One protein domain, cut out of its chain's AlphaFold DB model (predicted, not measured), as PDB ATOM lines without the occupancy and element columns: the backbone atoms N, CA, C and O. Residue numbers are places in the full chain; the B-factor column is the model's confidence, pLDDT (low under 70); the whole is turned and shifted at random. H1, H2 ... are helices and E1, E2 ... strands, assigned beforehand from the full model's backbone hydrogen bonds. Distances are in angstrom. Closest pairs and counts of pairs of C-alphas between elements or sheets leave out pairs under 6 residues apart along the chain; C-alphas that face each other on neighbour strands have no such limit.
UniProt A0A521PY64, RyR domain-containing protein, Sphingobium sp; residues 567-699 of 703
ATOM      1  N   ARG A 567      12.406  61.858 130.557       87.12
ATOM      2  CA  ARG A 567      13.384  62.343 131.545       87.12
ATOM      3  C   ARG A 567      14.768  62.454 130.931       87.12
ATOM      4  O   ARG A 567      15.111  61.698 130.026       87.12
ATOM      5  N   ALA A 568      15.565  63.401 131.410       90.62
ATOM      6  CA  ALA A 568      16.959  63.524 131.001       90.62
ATOM      7  C   ALA A 568      17.834  62.643 131.901       90.62
ATOM      8  O   ALA A 568      17.702  62.710 133.120       90.62
ATOM      9  N   LEU A 569      18.729  61.840 131.322       92.31
ATOM     10  CA  LEU A 569      19.682  60.998 132.056       92.31
ATOM     11  C   LEU A 569      21.106  61.222 131.550       92.31
ATOM     12  O   LEU A 569      21.314  61.508 130.369       92.31
ATOM     13  N   ARG A 570      22.096  61.044 132.431       94.06
ATOM     14  CA  ARG A 570      23.510  61.054 132.033       94.06
ATOM     15  C   ARG A 570      23.836  59.839 131.188       94.06
ATOM     16  O   ARG A 570      23.390  58.729 131.480       94.06
ATOM     17  N   VAL A 571      24.665  60.049 130.181       95.38
ATOM     18  CA  VAL A 571      25.184  58.973 129.352       95.38
ATOM     19  C   VAL A 571      26.157  58.125 130.169       95.38
ATOM     20  O   VAL A 571      27.049  58.652 130.830       95.38
ATOM     21  N   LEU A 572      25.978  56.806 130.101       96.00
ATOM     22  CA  LEU A 572      26.976  55.817 130.489       96.00
ATOM     23  C   LEU A 572      27.660  55.319 129.215       96.00
ATOM     24  O   LEU A 572      27.049  54.586 128.436       96.00
ATOM     25  N   ARG A 573      28.903  55.734 128.969       96.38
ATOM     26  CA  ARG A 573      29.649  55.319 127.773       96.38
ATOM     27  C   ARG A 573      30.209  53.914 127.958       96.38
ATOM     28  O   ARG A 573      31.001  53.673 128.872       96.38
ATOM     29  N   VAL A 574      29.820  53.015 127.058       97.00
ATOM     30  CA  VAL A 574      30.272  51.624 127.013       97.00
ATOM     31  C   VAL A 574      31.035  51.403 125.708       97.00
ATOM     32  O   VAL A 574      30.434  51.409 124.634       97.00
ATOM     33  N   ALA A 575      32.350  51.215 125.791       95.94
ATOM     34  CA  ALA A 575      33.168  50.862 124.634       95.94
ATOM     35  C   ALA A 575      32.989  49.378 124.306       95.94
ATOM     36  O   ALA A 575      33.089  48.542 125.196       95.94
ATOM     37  N   ILE A 576      32.746  49.044 123.047       95.06
ATOM     38  CA  ILE A 576      32.668  47.674 122.548       95.06
ATOM     39  C   ILE A 576      34.005  47.355 121.888       95.06
ATOM     40  O   ILE A 576      34.339  47.920 120.847       95.06
ATOM     41  N   LEU A 577      34.778  46.461 122.504       91.81
ATOM     42  CA  LEU A 577      36.058  46.045 121.943       91.81
ATOM     43  C   LEU A 577      35.873  45.089 120.757       91.81
ATOM     44  O   LEU A 577      34.906  44.321 120.744       91.81
ATOM     45  N   PRO A 578      36.823  45.084 119.802       88.56
ATOM     46  CA  PRO A 578      36.801  44.157 118.679       88.56
ATOM     47  C   PRO A 578      36.769  42.692 119.121       88.56
ATOM     48  O   PRO A 578      37.552  42.273 119.980       88.56
ATOM     49  N   GLY A 579      35.879  41.917 118.503       83.38
ATOM     50  CA  GLY A 579      35.706  40.485 118.752       83.38
ATOM     51  C   GLY A 579      35.966  39.587 117.547       83.38
ATOM     52  O   GLY A 579      35.869  38.365 117.678       83.38
ATOM     53  N   GLY A 580      36.289  40.166 116.386       81.25
ATOM     54  CA  GLY A 580      36.381  39.445 115.119       81.25
ATOM     55  C   GLY A 580      35.008  38.992 114.620       81.25
ATOM     56  O   GLY A 580      33.996  39.622 114.911       81.25
ATOM     57  N   ASP A 581      34.961  37.873 113.898       76.88
ATOM     58  CA  ASP A 581      33.728  37.340 113.285       76.88
ATOM     59  C   ASP A 581      33.008  36.304 114.173       76.88
ATOM     60  O   ASP A 581      32.298  35.417 113.696       76.88
ATOM     61  N   GLY A 582      33.225  36.370 115.490       75.38
ATOM     62  CA  GLY A 582      32.568  35.490 116.453       75.38
ATOM     63  C   GLY A 582      31.055  35.725 116.523       75.38
ATOM     64  O   GLY A 582      30.571  36.835 116.304       75.38
ATOM     65  N   ALA A 583      30.295  34.687 116.887       82.56
ATOM     66  CA  ALA A 583      28.858  34.822 117.109       82.56
ATOM     67  C   ALA A 583      28.580  35.858 118.213       82.56
ATOM     68  O   ALA A 583      29.072  35.735 119.338       82.56
ATOM     69  N   CYS A 584      27.790  36.881 117.887       86.62
ATOM     70  CA  CYS A 584      27.378  37.886 118.857       86.62
ATOM     71  C   CYS A 584      26.305  37.299 119.786       86.62
ATOM     72  O   CYS A 584      25.254  36.880 119.291       86.62
ATOM     73  N   PRO A 585      26.530  37.272 121.111       91.75
ATOM     74  CA  PRO A 585      25.522  36.799 122.044       91.75
ATOM     75  C   PRO A 585      24.370  37.804 122.190       91.75
ATOM     76  O   PRO A 585      24.477  38.968 121.796       91.75
ATOM     77  N   ASP A 586      23.267  37.358 122.792       92.75
ATOM     78  CA  ASP A 586      22.142  38.235 123.110       92.75
ATOM     79  C   ASP A 586      22.516  39.249 124.212       92.75
ATOM     80  O   ASP A 586      22.996  38.844 125.273       92.75
ATOM     81  N   PRO A 587      22.271  40.563 124.027       95.69
ATOM     82  CA  PRO A 587      22.616  41.571 125.028       95.69
ATOM     83  C   PRO A 587      21.625  41.657 126.203       95.69
ATOM     84  O   PRO A 587      21.745  42.565 127.024       95.69
ATOM     85  N   GLY A 588      20.630  40.770 126.320       95.75
ATOM     86  CA  GLY A 588      19.575  40.876 127.333       95.75
ATOM     87  C   GLY A 588      20.095  40.939 128.773       95.75
ATOM     88  O   GLY A 588      19.698  41.827 129.530       95.75
ATOM     89  N   ALA A 589      21.028  40.055 129.146       93.94
ATOM     90  CA  ALA A 589      21.605  40.056 130.493       93.94
ATOM     91  C   ALA A 589      22.473  41.298 130.751       93.94
ATOM     92  O   ALA A 589      22.425  41.856 131.847       93.94
ATOM     93  N   LEU A 590      23.212  41.767 129.735       95.62
ATOM     94  CA  LEU A 590      23.968  43.021 129.792       95.62
ATOM     95  C   LEU A 590      23.039  44.195 130.112       95.62
ATOM     96  O   LEU A 590      23.295  44.945 131.050       95.62
ATOM     97  N   LEU A 591      21.948  44.336 129.359       96.19
ATOM     98  CA  LEU A 591      20.993  45.431 129.526       96.19
ATOM     99  C   LEU A 591      20.294  45.381 130.888       96.19
ATOM    100  O   LEU A 591      20.165  46.415 131.543       96.19
ATOM    101  N   ALA A 592      19.904  44.189 131.348       95.12
ATOM    102  CA  ALA A 592      19.328  44.004 132.679       95.12
ATOM    103  C   ALA A 592      20.323  44.378 133.792       95.12
ATOM    104  O   ALA A 592      19.964  45.096 134.724       95.12
ATOM    105  N   GLY A 593      21.584  43.945 133.669       94.94
ATOM    106  CA  GLY A 593      22.648  44.277 134.616       94.94
ATOM    107  C   GLY A 593      22.946  45.777 134.666       94.94
ATOM    108  O   GLY A 593      22.999  46.355 135.750       94.94
ATOM    109  N   LEU A 594      23.060  46.426 133.502       95.38
ATOM    110  CA  LEU A 594      23.257  47.875 133.413       95.38
ATOM    111  C   LEU A 594      22.073  48.648 134.001       95.38
ATOM    112  O   LEU A 594      22.290  49.598 134.745       95.38
ATOM    113  N   GLY A 595      20.836  48.233 133.712       92.88
ATOM    114  CA  GLY A 595      19.634  48.878 134.243       92.88
ATOM    115  C   GLY A 595      19.500  48.752 135.762       92.88
ATOM    116  O   GLY A 595      19.069  49.700 136.416       92.88
ATOM    117  N   ALA A 596      19.908  47.615 136.335       93.75
ATOM    118  CA  ALA A 596      19.920  47.415 137.783       93.75
ATOM    119  C   ALA A 596      21.027  48.226 138.475       93.75
ATOM    120  O   ALA A 596      20.801  48.794 139.542       93.75
ATOM    121  N   GLN A 597      22.216  48.287 137.869       94.88
ATOM    122  CA  GLN A 597      23.388  48.921 138.473       94.88
ATOM    123  C   GLN A 597      23.435  50.443 138.264       94.88
ATOM    124  O   GLN A 597      23.955  51.162 139.118       94.88
ATOM    125  N   TYR A 598      22.903  50.935 137.143       93.38
ATOM    126  CA  TYR A 598      22.945  52.343 136.739       93.38
ATOM    127  C   TYR A 598      21.554  52.859 136.310       93.38
ATOM    128  O   TYR A 598      21.382  53.310 135.173       93.38
ATOM    129  N   PRO A 599      20.536  52.819 137.193       90.25
ATOM    130  CA  PRO A 599      19.152  53.185 136.855       90.25
ATOM    131  C   PRO A 599      18.951  54.678 136.521       90.25
ATOM    132  O   PRO A 599      17.908  55.074 135.988       90.25
ATOM    133  N   ASP A 600      19.940  55.512 136.851       90.06
ATOM    134  CA  ASP A 600      20.018  56.955 136.608       90.06
ATOM    135  C   ASP A 600      20.914  57.308 135.401       90.06
ATOM    136  O   ASP A 600      21.299  58.470 135.202       90.06
ATOM    137  N   ARG A 601      21.275  56.304 134.593       93.25
ATOM    138  CA  ARG A 601      22.081  56.460 133.385       93.25
ATOM    139  C   ARG A 601      21.386  55.875 132.165       93.25
ATOM    140  O   ARG A 601      20.585  54.952 132.253       93.25
ATOM    141  N   VAL A 602      21.749  56.406 131.004       94.06
ATOM    142  CA  VAL A 602      21.384  55.857 129.697       94.06
ATOM    143  C   VAL A 602      22.643  55.343 128.998       94.06
ATOM    144  O   VAL A 602      23.554  56.130 128.735       94.06
ATOM    145  N   PRO A 603      22.743  54.035 128.712       96.00
ATOM    146  CA  PRO A 603      23.890  53.491 127.999       96.00
ATOM    147  C   PRO A 603      24.009  54.055 126.576       96.00
ATOM    148  O   PRO A 603      23.033  54.059 125.823       96.00
ATOM    149  N   LEU A 604      25.217  54.490 126.212       96.25
ATOM    150  CA  LEU A 604      25.634  54.748 124.836       96.25
ATOM    151  C   LEU A 604      26.767  53.792 124.503       96.25
ATOM    152  O   LEU A 604      27.829  53.831 125.129       96.25
ATOM    153  N   PHE A 605      26.522  52.942 123.517       96.94
ATOM    154  CA  PHE A 605      27.448  51.899 123.113       96.94
ATOM    155  C   PHE A 605      28.258  52.356 121.912       96.94
ATOM    156  O   PHE A 605      27.684  52.716 120.886       96.94
ATOM    157  N   ALA A 606      29.578  52.348 122.035       96.56
ATOM    158  CA  ALA A 606      30.463  52.805 120.978       96.56
ATOM    159  C   ALA A 606      31.350  51.665 120.486       96.56
ATOM    160  O   ALA A 606      32.002  51.017 121.298       96.56
ATOM    161  N   GLY A 607      31.369  51.401 119.182       95.69
ATOM    162  CA  GLY A 607      32.099  50.262 118.620       95.69
ATOM    163  C   GLY A 607      32.555  50.483 117.184       95.69
ATOM    164  O   GLY A 607      32.026  51.340 116.472       95.69
ATOM    165  N   ASP A 608      33.552  49.706 116.762       95.06
ATOM    166  CA  ASP A 608      34.084  49.731 115.397       95.06
ATOM    167  C   ASP A 608      33.064  49.164 114.401       95.06
ATOM    168  O   ASP A 608      32.587  48.039 114.555       95.06
ATOM    169  N   LEU A 609      32.732  49.935 113.362       95.31
ATOM    170  CA  LEU A 609      31.844  49.478 112.291       95.31
ATOM    171  C   LEU A 609      32.454  48.315 111.485       95.31
ATOM    172  O   LEU A 609      31.716  47.475 110.954       95.31
ATOM    173  N   ALA A 610      33.785  48.280 111.367       93.88
ATOM    174  CA  ALA A 610      34.498  47.276 110.586       93.88
ATOM    175  C   ALA A 610      34.569  45.910 111.289       93.88
ATOM    176  O   ALA A 610      34.644  44.890 110.606       93.88
ATOM    177  N   ASP A 611      34.497  45.869 112.621       94.25
ATOM    178  CA  ASP A 611      34.552  44.625 113.397       94.25
ATOM    179  C   ASP A 611      33.198  43.893 113.389       94.25
ATOM    180  O   ASP A 611      32.151  44.489 113.647       94.25
ATOM    181  N   GLY A 612      33.211  42.592 113.074       93.88
ATOM    182  CA  GLY A 612      31.998  41.780 112.935       93.88
ATOM    183  C   GLY A 612      31.174  41.692 114.215       93.88
ATOM    184  O   GLY A 612      29.968  41.960 114.211       93.88
ATOM    185  N   TRP A 613      31.841  41.384 115.322       93.50
ATOM    186  CA  TRP A 613      31.222  41.243 116.630       93.50
ATOM    187  C   TRP A 613      30.656  42.570 117.137       93.50
ATOM    188  O   TRP A 613      29.487  42.629 117.531       93.50
ATOM    189  N   ALA A 614      31.439  43.651 117.062       94.75
ATOM    190  CA  ALA A 614      30.985  44.970 117.485       94.75
ATOM    191  C   ALA A 614      29.796  45.459 116.647       94.75
ATOM    192  O   ALA A 614      28.802  45.931 117.204       94.75
ATOM    193  N   ARG A 615      29.844  45.284 115.319       95.38
ATOM    194  CA  ARG A 615      28.742  45.634 114.411       95.38
ATOM    195  C   ARG A 615      27.461  44.863 114.744       95.38
ATOM    196  O   ARG A 615      26.392  45.472 114.834       95.38
ATOM    197  N   ALA A 616      27.550  43.552 114.967       95.44
ATOM    198  CA  ALA A 616      26.397  42.732 115.341       95.44
ATOM    199  C   ALA A 616      25.813  43.139 116.709       95.44
ATOM    200  O   ALA A 616      24.597  43.314 116.830       95.44
ATOM    201  N   MET A 617      26.672  43.380 117.705       96.12
ATOM    202  CA  MET A 617      26.274  43.834 119.042       96.12
ATOM    203  C   MET A 617      25.566  45.193 118.983       96.12
ATOM    204  O   MET A 617      24.461  45.344 119.505       96.12
ATOM    205  N   MET A 618      26.145  46.171 118.276       96.50
ATOM    206  CA  MET A 618      25.525  47.485 118.076       96.50
ATOM    207  C   MET A 618      24.168  47.376 117.375       96.50
ATOM    208  O   MET A 618      23.224  48.056 117.774       96.50
ATOM    209  N   SER A 619      24.025  46.498 116.375       96.00
ATOM    210  CA  SER A 619      22.731  46.272 115.716       96.00
ATOM    211  C   SER A 619      21.685  45.715 116.684       96.00
ATOM    212  O   SER A 619      20.566  46.231 116.746       96.00
ATOM    213  N   ALA A 620      22.052  44.713 117.488       95.69
ATOM    214  CA  ALA A 620      21.161  44.101 118.473       95.69
ATOM    215  C   ALA A 620      20.726  45.080 119.581       95.69
ATOM    216  O   ALA A 620      19.589  45.002 120.058       95.69
ATOM    217  N   LEU A 621      21.616  45.995 119.979       96.50
ATOM    218  CA  LEU A 621      21.353  47.054 120.956       96.50
ATOM    219  C   LEU A 621      20.463  48.157 120.371       96.50
ATOM    220  O   LEU A 621      19.472  48.543 120.993       96.50
ATOM    221  N   HIS A 622      20.754  48.612 119.150       95.00
ATOM    222  CA  HIS A 622      19.957  49.627 118.462       95.00
ATOM    223  C   HIS A 622      18.518  49.154 118.202       95.00
ATOM    224  O   HIS A 622      17.566  49.890 118.454       95.00
ATOM    225  N   GLN A 623      18.325  47.898 117.779       94.25
ATOM    226  CA  GLN A 623      16.989  47.310 117.583       94.25
ATOM    227  C   GLN A 623      16.149  47.264 118.872       94.25
ATOM    228  O   GLN A 623      14.923  47.196 118.804       94.25
ATOM    229  N   ARG A 624      16.799  47.324 120.040       94.25
ATOM    230  CA  ARG A 624      16.166  47.413 121.364       94.25
ATOM    231  C   ARG A 624      15.993  48.854 121.861       94.25
ATOM    232  O   ARG A 624      15.562  49.050 122.990       94.25
ATOM    233  N   GLY A 625      16.296  49.852 121.028       92.62
ATOM    234  CA  GLY A 625      16.122  51.271 121.341       92.62
ATOM    235  C   GLY A 625      17.263  51.896 122.150       92.62
ATOM    236  O   GLY A 625      17.061  52.948 122.751       92.62
ATOM    237  N   HIS A 626      18.444  51.270 122.192       94.25
ATOM    238  CA  HIS A 626      19.615  51.840 122.865       94.25
ATOM    239  C   HIS A 626      20.466  52.703 121.933       94.25
ATOM    240  O   HIS A 626      20.504  52.488 120.720       94.25
ATOM    241  N   LEU A 627      21.175  53.662 122.534       95.00
ATOM    242  CA  LEU A 627      22.004  54.621 121.816       95.00
ATOM    243  C   LEU A 627      23.294  53.969 121.326       95.00
ATOM    244  O   LEU A 627      23.960  53.257 122.087       95.00
ATOM    245  N   VAL A 628      23.682  54.271 120.090       96.12
ATOM    246  CA  VAL A 628      24.908  53.749 119.480       96.12
ATOM    247  C   VAL A 628      25.756  54.851 118.846       96.12
ATOM    248  O   VAL A 628      25.254  55.782 118.213       96.12
ATOM    249  N   GLN A 629      27.069  54.726 119.002       95.88
ATOM    250  CA  GLN A 629      28.074  55.555 118.351       95.88
ATOM    251  C   GLN A 629      28.974  54.672 117.487       95.88
ATOM    252  O   GLN A 629      29.566  53.714 117.977       95.88
ATOM    253  N   LEU A 630      29.103  55.001 116.204       95.88
ATOM    254  CA  LEU A 630      29.974  54.238 115.310       95.88
ATOM    255  C   LEU A 630      31.368  54.842 115.281       95.88
ATOM    256  O   LEU A 630      31.530  56.036 115.019       95.88
ATOM    257  N   LEU A 631      32.365  53.992 115.488       95.69
ATOM    258  CA  LEU A 631      33.763  54.330 115.293       95.69
ATOM    259  C   LEU A 631      34.154  54.026 113.857       95.69
ATOM    260  O   LEU A 631      33.890  52.940 113.338       95.69
ATOM    261  N   LEU A 632      34.754  55.026 113.217       94.69
ATOM    262  CA  LEU A 632      35.156  54.986 111.821       94.69
ATOM    263  C   LEU A 632      36.663  55.228 111.738       94.69
ATOM    264  O   LEU A 632      37.140  56.316 112.058       94.69
ATOM    265  N   ASN A 633      37.397  54.221 111.276       92.19
ATOM    266  CA  ASN A 633      38.836  54.290 110.993       92.19
ATOM    267  C   ASN A 633      39.154  54.319 109.489       92.19
ATOM    268  O   ASN A 633      40.310  54.450 109.092       92.19
ATOM    269  N   ALA A 634      38.129  54.195 108.646       94.19
ATOM    270  CA  ALA A 634      38.226  54.213 107.197       94.19
ATOM    271  C   ALA A 634      36.935  54.770 106.578       94.19
ATOM    272  O   ALA A 634      35.910  54.925 107.247       94.19
ATOM    273  N   HIS A 635      36.979  55.052 105.276       95.38
ATOM    274  CA  HIS A 635      35.807  55.470 104.511       95.38
ATOM    275  C   HIS A 635      34.648  54.467 104.657       95.38
ATOM    276  O   HIS A 635      34.826  53.274 104.401       95.38
ATOM    277  N   VAL A 636      33.446  54.948 104.989       94.19
ATOM    278  CA  VAL A 636      32.280  54.101 105.305       94.19
ATOM    279  C   VAL A 636      31.966  53.109 104.185       94.19
ATOM    280  O   VAL A 636      31.839  51.912 104.434       94.19
ATOM    281  N   GLN A 637      31.896  53.575 102.935       92.31
ATOM    282  CA  GLN A 637      31.603  52.680 101.813       92.31
ATOM    283  C   GLN A 637      32.733  51.665 101.574       92.31
ATOM    284  O   GLN A 637      32.467  50.544 101.165       92.31
ATOM    285  N   ALA A 638      33.987  52.018 101.882       93.81
ATOM    286  CA  ALA A 638      35.108  51.090 101.735       93.81
ATOM    287  C   ALA A 638      35.087  49.982 102.800       93.81
ATOM    288  O   ALA A 638      35.552  48.879 102.523       93.81
ATOM    289  N   ILE A 639      34.544  50.262 103.991       94.44
ATOM    290  CA  ILE A 639      34.248  49.236 104.997       94.44
ATOM    291  C   ILE A 639      33.158  48.308 104.454       94.44
ATOM    292  O   ILE A 639      33.364  47.102 104.395       94.44
ATOM    293  N   ILE A 640      32.037  48.873 103.995       93.81
ATOM    294  CA  ILE A 640      30.866  48.114 103.528       93.81
ATOM    295  C   ILE A 640      31.198  47.203 102.343       93.81
ATOM    296  O   ILE A 640      30.763  46.056 102.326       93.81
ATOM    297  N   ASP A 641      31.997  47.673 101.384       92.94
ATOM    298  CA  ASP A 641      32.357  46.899 100.189       92.94
ATOM    299  C   ASP A 641      33.215  45.655 100.498       92.94
ATOM    300  O   ASP A 641      33.358  44.782  99.644       92.94
ATOM    301  N   ARG A 642      33.798  45.567 101.702       94.12
ATOM    302  CA  ARG A 642      34.558  44.396 102.176       94.12
ATOM    303  C   ARG A 642      33.687  43.372 102.906       94.12
ATOM    304  O   ARG A 642      34.184  42.298 103.233       94.12
ATOM    305  N   LEU A 643      32.430  43.708 103.193       93.50
ATOM    306  CA  LEU A 643      31.503  42.865 103.941       93.50
ATOM    307  C   LEU A 643      30.676  41.979 103.004       93.50
ATOM    308  O   LEU A 643      30.450  42.307 101.837       93.50
ATOM    309  N   ASP A 644      30.178  40.864 103.535       90.94
ATOM    310  CA  ASP A 644      29.213  40.036 102.822       90.94
ATOM    311  C   ASP A 644      27.838  40.723 102.710       90.94
ATOM    312  O   ASP A 644      27.572  41.764 103.311       90.94
ATOM    313  N   GLY A 645      26.916  40.145 101.936       89.69
ATOM    314  CA  GLY A 645      25.625  40.785 101.676       89.69
ATOM    315  C   GLY A 645      24.758  41.034 102.921       89.69
ATOM    316  O   GLY A 645      23.968  41.981 102.915       89.69
ATOM    317  N   ALA A 646      24.844  40.204 103.965       91.75
ATOM    318  CA  ALA A 646      24.055  40.391 105.185       91.75
ATOM    319  C   ALA A 646      24.689  41.455 106.087       91.75
ATOM    320  O   ALA A 646      23.999  42.381 106.526       91.75
ATOM    321  N   ASP A 647      26.002  41.369 106.270       92.69
ATOM    322  CA  ASP A 647      26.790  42.313 107.048       92.69
ATOM    323  C   ASP A 647      26.809  43.711 106.434       92.69
ATOM    324  O   ASP A 647      26.657  44.702 107.151       92.69
ATOM    325  N   ALA A 648      26.893  43.808 105.105       93.25
ATOM    326  CA  ALA A 648      26.804  45.072 104.385       93.25
ATOM    327  C   ALA A 648      25.458  45.768 104.642       93.25
ATOM    328  O   ALA A 648      25.425  46.961 104.947       93.25
ATOM    329  N   ARG A 649      24.335  45.034 104.591       92.06
ATOM    330  CA  ARG A 649      23.006  45.600 104.901       92.06
ATOM    331  C   ARG A 649      22.913  46.075 106.350       92.06
ATOM    332  O   ARG A 649      22.341  47.136 106.600       92.06
ATOM    333  N   MET A 650      23.480  45.315 107.286       93.75
ATOM    334  CA  MET A 650      23.536  45.691 108.699       93.75
ATOM    335  C   MET A 650      24.374  46.957 108.917       93.75
ATOM    336  O   MET A 650      23.922  47.870 109.609       93.75
ATOM    337  N   ALA A 651      25.545  47.054 108.283       94.75
ATOM    338  CA  ALA A 651      26.402  48.235 108.342       94.75
ATOM    339  C   ALA A 651      25.704  49.481 107.771       94.75
ATOM    340  O   ALA A 651      25.702  50.528 108.417       94.75
ATOM    341  N   VAL A 652      25.046  49.367 106.608       92.69
ATOM    342  CA  VAL A 652      24.262  50.468 106.012       92.69
ATOM    343  C   VAL A 652      23.154  50.932 106.962       92.69
ATOM    344  O   VAL A 652      22.959  52.136 107.137       92.69
ATOM    345  N   ALA A 653      22.430  49.997 107.584       91.94
ATOM    346  CA  ALA A 653      21.375  50.326 108.539       91.94
ATOM    347  C   ALA A 653      21.930  51.062 109.769       91.94
ATOM    348  O   ALA A 653      21.372  52.084 110.166       91.94
ATOM    349  N   LEU A 654      23.054  50.594 110.321       94.25
ATOM    350  CA  LEU A 654      23.722  51.228 111.458       94.25
ATOM    351  C   LEU A 654      24.210  52.639 111.133       94.25
ATOM    352  O   LEU A 654      23.897  53.557 111.879       94.25
ATOM    353  N   VAL A 655      24.908  52.844 110.011       92.75
ATOM    354  CA  VAL A 655      25.396  54.179 109.598       92.75
ATOM    355  C   VAL A 655      24.253  55.190 109.532       92.75
ATOM    356  O   VAL A 655      24.410  56.353 109.898       92.75
ATOM    357  N   ARG A 656      23.075  54.742 109.093       87.56
ATOM    358  CA  ARG A 656      21.894  55.599 108.983       87.56
ATOM    359  C   ARG A 656      21.204  55.829 110.315       87.56
ATOM    360  O   ARG A 656      20.642  56.906 110.495       87.56
ATOM    361  N   ALA A 657      21.208  54.860 111.216       89.31
ATOM    362  CA  ALA A 657      20.420  54.929 112.439       89.31
ATOM    363  C   ALA A 657      21.230  55.303 113.690       89.31
ATOM    364  O   ALA A 657      20.633  55.560 114.730       89.31
ATOM    365  N   ALA A 658      22.561  55.345 113.592       92.88
ATOM    366  CA  ALA A 658      23.429  55.697 114.705       92.88
ATOM    367  C   ALA A 658      23.205  57.131 115.197       92.88
ATOM    368  O   ALA A 658      23.009  58.054 114.402       92.88
ATOM    369  N   ASP A 659      23.298  57.306 116.515       93.12
ATOM    370  CA  ASP A 659      23.124  58.594 117.190       93.12
ATOM    371  C   ASP A 659      24.312  59.529 116.966       93.12
ATOM    372  O   ASP A 659      24.167  60.751 117.006       93.12
ATOM    373  N   SER A 660      25.504  58.960 116.779       93.00
ATOM    374  CA  SER A 660      26.700  59.723 116.432       93.00
ATOM    375  C   SER A 660      27.743  58.874 115.711       93.00
ATOM    376  O   SER A 660      27.766  57.646 115.813       93.00
ATOM    377  N   LEU A 661      28.626  59.554 114.996       94.38
ATOM    378  CA  LEU A 661      29.758  58.992 114.277       94.38
ATOM    379  C   LEU A 661      31.038  59.632 114.822       94.38
ATOM    380  O   LEU A 661      31.093  60.846 115.027       94.38
ATOM    381  N   TYR A 662      32.071  58.829 115.047       94.00
ATOM    382  CA  TYR A 662      33.347  59.312 115.557       94.00
ATOM    383  C   TYR A 662      34.502  58.778 114.712       94.00
ATOM    384  O   TYR A 662      34.752  57.573 114.654       94.00
ATOM    385  N   ALA A 663      35.193  59.689 114.031       94.06
ATOM    386  CA  ALA A 663      36.360  59.372 113.221       94.06
ATOM    387  C   ALA A 663      37.612  59.285 114.106       94.06
ATOM    388  O   ALA A 663      37.979  60.261 114.766       94.06
ATOM    389  N   THR A 664      38.279  58.131 114.101       91.19
ATOM    390  CA  THR A 664      39.466  57.849 114.924       91.19
ATOM    391  C   THR A 664      40.493  57.028 114.151       91.19
ATOM    392  O   THR A 664      40.139  56.229 113.290       91.19
ATOM    393  N   THR A 665      41.776  57.206 114.461       86.25
ATOM    394  CA  THR A 665      42.856  56.357 113.933       86.25
ATOM    395  C   THR A 665      42.996  55.046 114.701       86.25
ATOM    396  O   THR A 665      43.491  54.072 114.139       86.25
ATOM    397  N   ASP A 666      42.543  55.009 115.958       85.69
ATOM    398  CA  ASP A 666      42.496  53.797 116.774       85.69
ATOM    399  C   ASP A 666      41.087  53.621 117.373       85.69
ATOM    400  O   ASP A 666      40.690  54.380 118.260       85.69
ATOM    401  N   PRO A 667      40.291  52.649 116.891       79.12
ATOM    402  CA  PRO A 667      38.963  52.372 117.432       79.12
ATOM    403  C   PRO A 667      38.996  51.653 118.790       79.12
ATOM    404  O   PRO A 667      37.946  51.467 119.400       79.12
ATOM    405  N   ARG A 668      40.172  51.231 119.276       76.75
ATOM    406  CA  ARG A 668      40.327  50.562 120.579       76.75
ATOM    407  C   ARG A 668      40.524  51.556 121.719       76.75
ATOM    408  O   ARG A 668      40.248  51.224 122.870       76.75
ATOM    409  N   GLU A 669      40.999  52.761 121.415       74.12
ATOM    410  CA  GLU A 669      41.234  53.798 122.413       74.12
ATOM    411  C   GLU A 669      39.967  54.624 122.643       74.12
ATOM    412  O   GLU A 669      39.570  55.461 121.835       74.12
ATOM    413  N   MET A 670      39.329  54.390 123.792       74.81
ATOM    414  CA  MET A 670      38.196  55.183 124.272       74.81
ATOM    415  C   MET A 670      38.479  55.691 125.689       74.81
ATOM    416  O   MET A 670      38.060  55.055 126.662       74.81
ATOM    417  N   PRO A 671      39.211  56.812 125.840       63.94
ATOM    418  CA  PRO A 671      39.615  57.310 127.156       63.94
ATOM    419  C   PRO A 671      38.411  57.660 128.044       63.94
ATOM    420  O   PRO A 671      38.448  57.412 129.245       63.94
ATOM    421  N   ASP A 672      37.310  58.118 127.443       84.44
ATOM    422  CA  ASP A 672      36.096  58.527 128.161       84.44
ATOM    423  C   ASP A 672      35.115  57.368 128.430       84.44
ATOM    424  O   ASP A 672      34.008  57.584 128.934       84.44
ATOM    425  N   ALA A 673      35.470  56.130 128.065       91.69
ATOM    426  CA  ALA A 673      34.623  54.970 128.321       91.69
ATOM    427  C   ALA A 673      34.621  54.610 129.813       91.69
ATOM    428  O   ALA A 673      35.663  54.357 130.428       91.69
ATOM    429  N   GLN A 674      33.423  54.541 130.386       95.50
ATOM    430  CA  GLN A 674      33.220  54.181 131.791       95.50
ATOM    431  C   GLN A 674      33.171  52.664 131.973       95.50
ATOM    432  O   GLN A 674      33.562  52.158 133.021       95.50
ATOM    433  N   LEU A 675      32.712  51.946 130.944       96.38
ATOM    434  CA  LEU A 675      32.688  50.490 130.877       96.38
ATOM    435  C   LEU A 675      33.254  50.009 129.547       96.38
ATOM    436  O   LEU A 675      33.177  50.711 128.535       96.38
ATOM    437  N   VAL A 676      33.777  48.788 129.552       95.06
ATOM    438  CA  VAL A 676      34.351  48.150 128.367       95.06
ATOM    439  C   VAL A 676      33.707  46.781 128.182       95.06
ATOM    440  O   VAL A 676      33.887  45.885 128.999       95.06
ATOM    441  N   LEU A 677      32.935  46.614 127.118       95.12
ATOM    442  CA  LEU A 677      32.305  45.363 126.729       95.12
ATOM    443  C   LEU A 677      33.269  44.547 125.859       95.12
ATOM    444  O   LEU A 677      33.781  45.043 124.855       95.12
ATOM    445  N   THR A 678      33.498  43.289 126.233       92.19
ATOM    446  CA  THR A 678      34.456  42.402 125.557       92.19
ATOM    447  C   THR A 678      33.910  40.977 125.402       92.19
ATOM    448  O   THR A 678      33.247  40.472 126.316       92.19
ATOM    449  N   PRO A 679      34.208  40.284 124.286       88.62
ATOM    450  CA  PRO A 679      33.891  38.863 124.125       88.62
ATOM    451  C   PRO A 679      34.868  37.941 124.871       88.62
ATOM    452  O   PRO A 679      34.603  36.750 125.024       88.62
ATOM    453  N   GLY A 680      36.014  38.462 125.321       87.88
ATOM    454  CA  GLY A 680      37.094  37.673 125.911       87.88
ATOM    455  C   GLY A 680      37.704  38.297 127.170       87.88
ATOM    456  O   GLY A 680      37.454  39.467 127.474       87.88
ATOM    457  N   PRO A 681      38.511  37.528 127.918       87.12
ATOM    458  CA  PRO A 681      39.113  37.995 129.160       87.12
ATOM    459  C   PRO A 681      40.155  39.088 128.894       87.12
ATOM    460  O   PRO A 681      41.090  38.894 128.119       87.12
ATOM    461  N   ILE A 682      40.028  40.216 129.596       89.31
ATOM    462  CA  ILE A 682      40.991  41.325 129.565       89.31
ATOM    463  C   ILE A 682      41.364  41.775 130.981       89.31
ATOM    464  O   ILE A 682      40.605  41.598 131.941       89.31
ATOM    465  N   LYS A 683      42.545  42.383 131.118       88.25
ATOM    466  CA  LYS A 683      42.994  43.030 132.358       88.25
ATOM    467  C   LYS A 683      42.560  44.500 132.375       88.25
ATOM    468  O   LYS A 683      43.395  45.387 132.275       88.25
ATOM    469  N   ASP A 684      41.253  44.726 132.464       89.00
ATOM    470  CA  ASP A 684      40.645  46.046 132.671       89.00
ATOM    471  C   ASP A 684      39.568  45.910 133.757       89.00
ATOM    472  O   ASP A 684      38.737  44.999 133.701       89.00
ATOM    473  N   ASP A 685      39.600  46.775 134.768       90.69
ATOM    474  CA  ASP A 685      38.655  46.743 135.892       90.69
ATOM    475  C   ASP A 685      37.266  47.265 135.511       90.69
ATOM    476  O   ASP A 685      36.300  47.037 136.234       90.69
ATOM    477  N   ARG A 686      37.144  47.909 134.346       93.31
ATOM    478  CA  ARG A 686      35.881  48.350 133.739       93.31
ATOM    479  C   ARG A 686      35.234  47.264 132.871       93.31
ATOM    480  O   ARG A 686      34.168  47.499 132.298       93.31
ATOM    481  N   ALA A 687      35.887  46.109 132.721       93.94
ATOM    482  CA  ALA A 687      35.491  45.080 131.769       93.94
ATOM    483  C   ALA A 687      34.185  44.376 132.158       93.94
ATOM    484  O   ALA A 687      34.068  43.796 133.239       93.94
ATOM    485  N   VAL A 688      33.248  44.345 131.216       95.44
ATOM    486  CA  VAL A 688      32.066  43.489 131.221       95.44
ATOM    487  C   VAL A 688      32.283  42.414 130.162       95.44
ATOM    488  O   VAL A 688      32.352  42.706 128.969       95.44
ATOM    489  N   GLN A 689      32.428  41.168 130.601       94.06
ATOM    490  CA  GLN A 689      32.653  40.017 129.737       94.06
ATOM    491  C   GLN A 689      31.362  39.218 129.589       94.06
ATOM    492  O   GLN A 689      30.779  38.792 130.591       94.06
ATOM    493  N   LEU A 690      30.952  38.977 128.343       91.81
ATOM    494  CA  LEU A 690      29.816  38.112 128.029       91.81
ATOM    495  C   LEU A 690      30.282  36.713 127.618       91.81
ATOM    496  O   LEU A 690      31.261  36.561 126.888       91.81
ATOM    497  N   GLY A 691      29.564  35.698 128.092       88.69
ATOM    498  CA  GLY A 691      29.676  34.327 127.610       88.69
ATOM    499  C   GLY A 691      28.990  34.156 126.255       88.69
ATOM    500  O   GLY A 691      28.205  35.002 125.823       88.69
ATOM    501  N   GLY A 692      29.252  33.032 125.580       85.81
ATOM    502  CA  GLY A 692      28.622  32.718 124.288       85.81
ATOM    503  C   GLY A 692      27.097  32.550 124.357       85.81
ATOM    504  O   GLY A 692      26.423  32.670 123.341       85.81
ATOM    505  N   ASP A 693      26.550  32.312 125.549       88.38
ATOM    506  CA  ASP A 693      25.112  32.243 125.836       88.38
ATOM    507  C   ASP A 693      24.495  33.606 126.218       88.38
ATOM    508  O   ASP A 693      23.302  33.684 126.504       88.38
ATOM    509  N   GLY A 694      25.293  34.682 126.227       89.19
ATOM    510  CA  GLY A 694      24.873  36.031 126.617       89.19
ATOM    511  C   GLY A 694      24.844  36.293 128.115       89.19
ATOM    512  O   GLY A 694      24.496  37.399 128.524       89.19
ATOM    513  N   THR A 695      25.250  35.332 128.948       92.38
ATOM    514  CA  THR A 695      25.388  35.563 130.390       92.38
ATOM    515  C   THR A 695      26.587  36.460 130.702       92.38
ATOM    516  O   THR A 695      27.594  36.466 129.992       92.38
ATOM    517  N   ILE A 696      26.489  37.243 131.779       93.44
ATOM    518  CA  ILE A 696      27.616  38.037 132.277       93.44
ATOM    519  C   ILE A 696      28.569  37.091 133.016       93.44
ATOM    520  O   ILE A 696      28.240  36.592 134.088       93.44
ATOM    521  N   VAL A 697      29.755  36.874 132.450       93.56
ATOM    522  CA  VAL A 697      30.820  36.044 133.042       93.56
ATOM    523  C   VAL A 697      31.637  36.847 134.050       93.56
ATOM    524  O   VAL A 697      32.068  36.324 135.074       93.56
ATOM    525  N   ARG A 698      31.850  38.132 133.759       93.56
ATOM    526  CA  ARG A 698      32.549  39.078 134.630       93.56
ATOM    527  C   ARG A 698      31.964  40.466 134.423       93.56
ATOM    528  O   ARG A 698      31.704  40.854 133.288       93.56
ATOM    529  N   ALA A 699      31.800  41.222 135.497       93.62
ATOM    530  CA  ALA A 699      31.491  42.643 135.432       93.62
ATOM    531  C   ALA A 699      32.089  43.363 136.646       93.62
ATOM    532  O   ALA A 699      32.264  42.724 137.682       93.62
TER     533      ALA A 699
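What this domain is: This is residues 567 to 699 of the 703 residues of the protein "RyR domain-containing protein" of Sphingobium sp (UniProt A0A521PY64). What does the model look like? A strongly twisted wall of seven strands has H2 packed over E2 and H4 packed on H2 toward E3. H1 sits nearer the other end of the sheet, by E2, E6 and E7, while the small H3 packs on H4, off the sheet. What makes it up? The printed part has 133 residues with four named helices and seven named strands, in the order E1 H1 E2 H2 E3 H3 H4 E4 E5 E6 E7; the class is mixed, and so is the sheet, ordered E4 E3 E2 E1 E5 E6 E7. How large is it? It is compact, with a radius of gyration of the C-alphas of 13.9 A and spans of 39 by 33 by 26 A.

Where its parts are: Where are the strands? E1, residues 567 to 576, is 25.8 A long from C-alpha 567 at (13.384, 62.343, 131.545) and bends by 52 degrees at residue 570. E2 is residues 601 to 608, 22.6 A, and E3 residues 627 to 632, 16.5 A. E4 is residues 660 to 663, E5 675 to 678, E6 687 to 690, and E7 696 to 698, ending at C-alpha 698 (32.549, 39.078, 134.630). Where are the helices? H1 is residues 588 to 597, 14.3 A; H2 612 to 622, 15.4 A; H3 636 to 640; H4 645 to 657, 18.5 A.

How they stand to each other: How do the strands pair? E2 and E1 are parallel, with N 576 and O 606 2.7 A apart; E3 and E2 are parallel, with N 629 and O 605 at 2.8 A. E4 and E3, E1 and E5, and E5 and E6 are parallel too, with N 662 and O 630 at 2.8 A, N 677 and O 575 at 2.7 A, and N 688 and O 676 at 2.8 A. E6 and E7 form an antiparallel hairpin, with N 689 and O 698 at 2.8 A. Where do the helices stand? H2, on the sheet at a height over the sheet of 8.2 A, lies over E2; the C-alphas of Gly 607 and Ala 614 are their closest, 5.5 A. H2 and H4 touch, the same way at a steep tilt of 47 degrees, closest at C-alphas of Ser 619 and Leu 654, 6.6 A; H4 touches H3 with residues 647 to 652 alone, closest at C-alphas of Ile 640 and Ala 648, 5.1 A. H1 is on the sheet, at the sheet's level, and apart from H2. What of crossovers and backbones? Three strand-helix-strand units, parallel neighbour strands with helices between, are right-handed: E1, H1, E2; E2, H2, E3; and E3, H3 H4, E4. In H1, H2 and H3 every O i to N i+4 pair is within hydrogen-bond range, in H4 8 of 9.

The domain as a whole: Which points lie farthest apart? The C-alphas of Arg 567 and Arg 642 do, at 40.4 A. Is the trace whole? The printed part has no cut; the links E1 to H1 and E4 to E5, 11 residues each, are long. Where is confidence low? The mean pLDDT of the printed part is 91.9, and residue 671 is under 70.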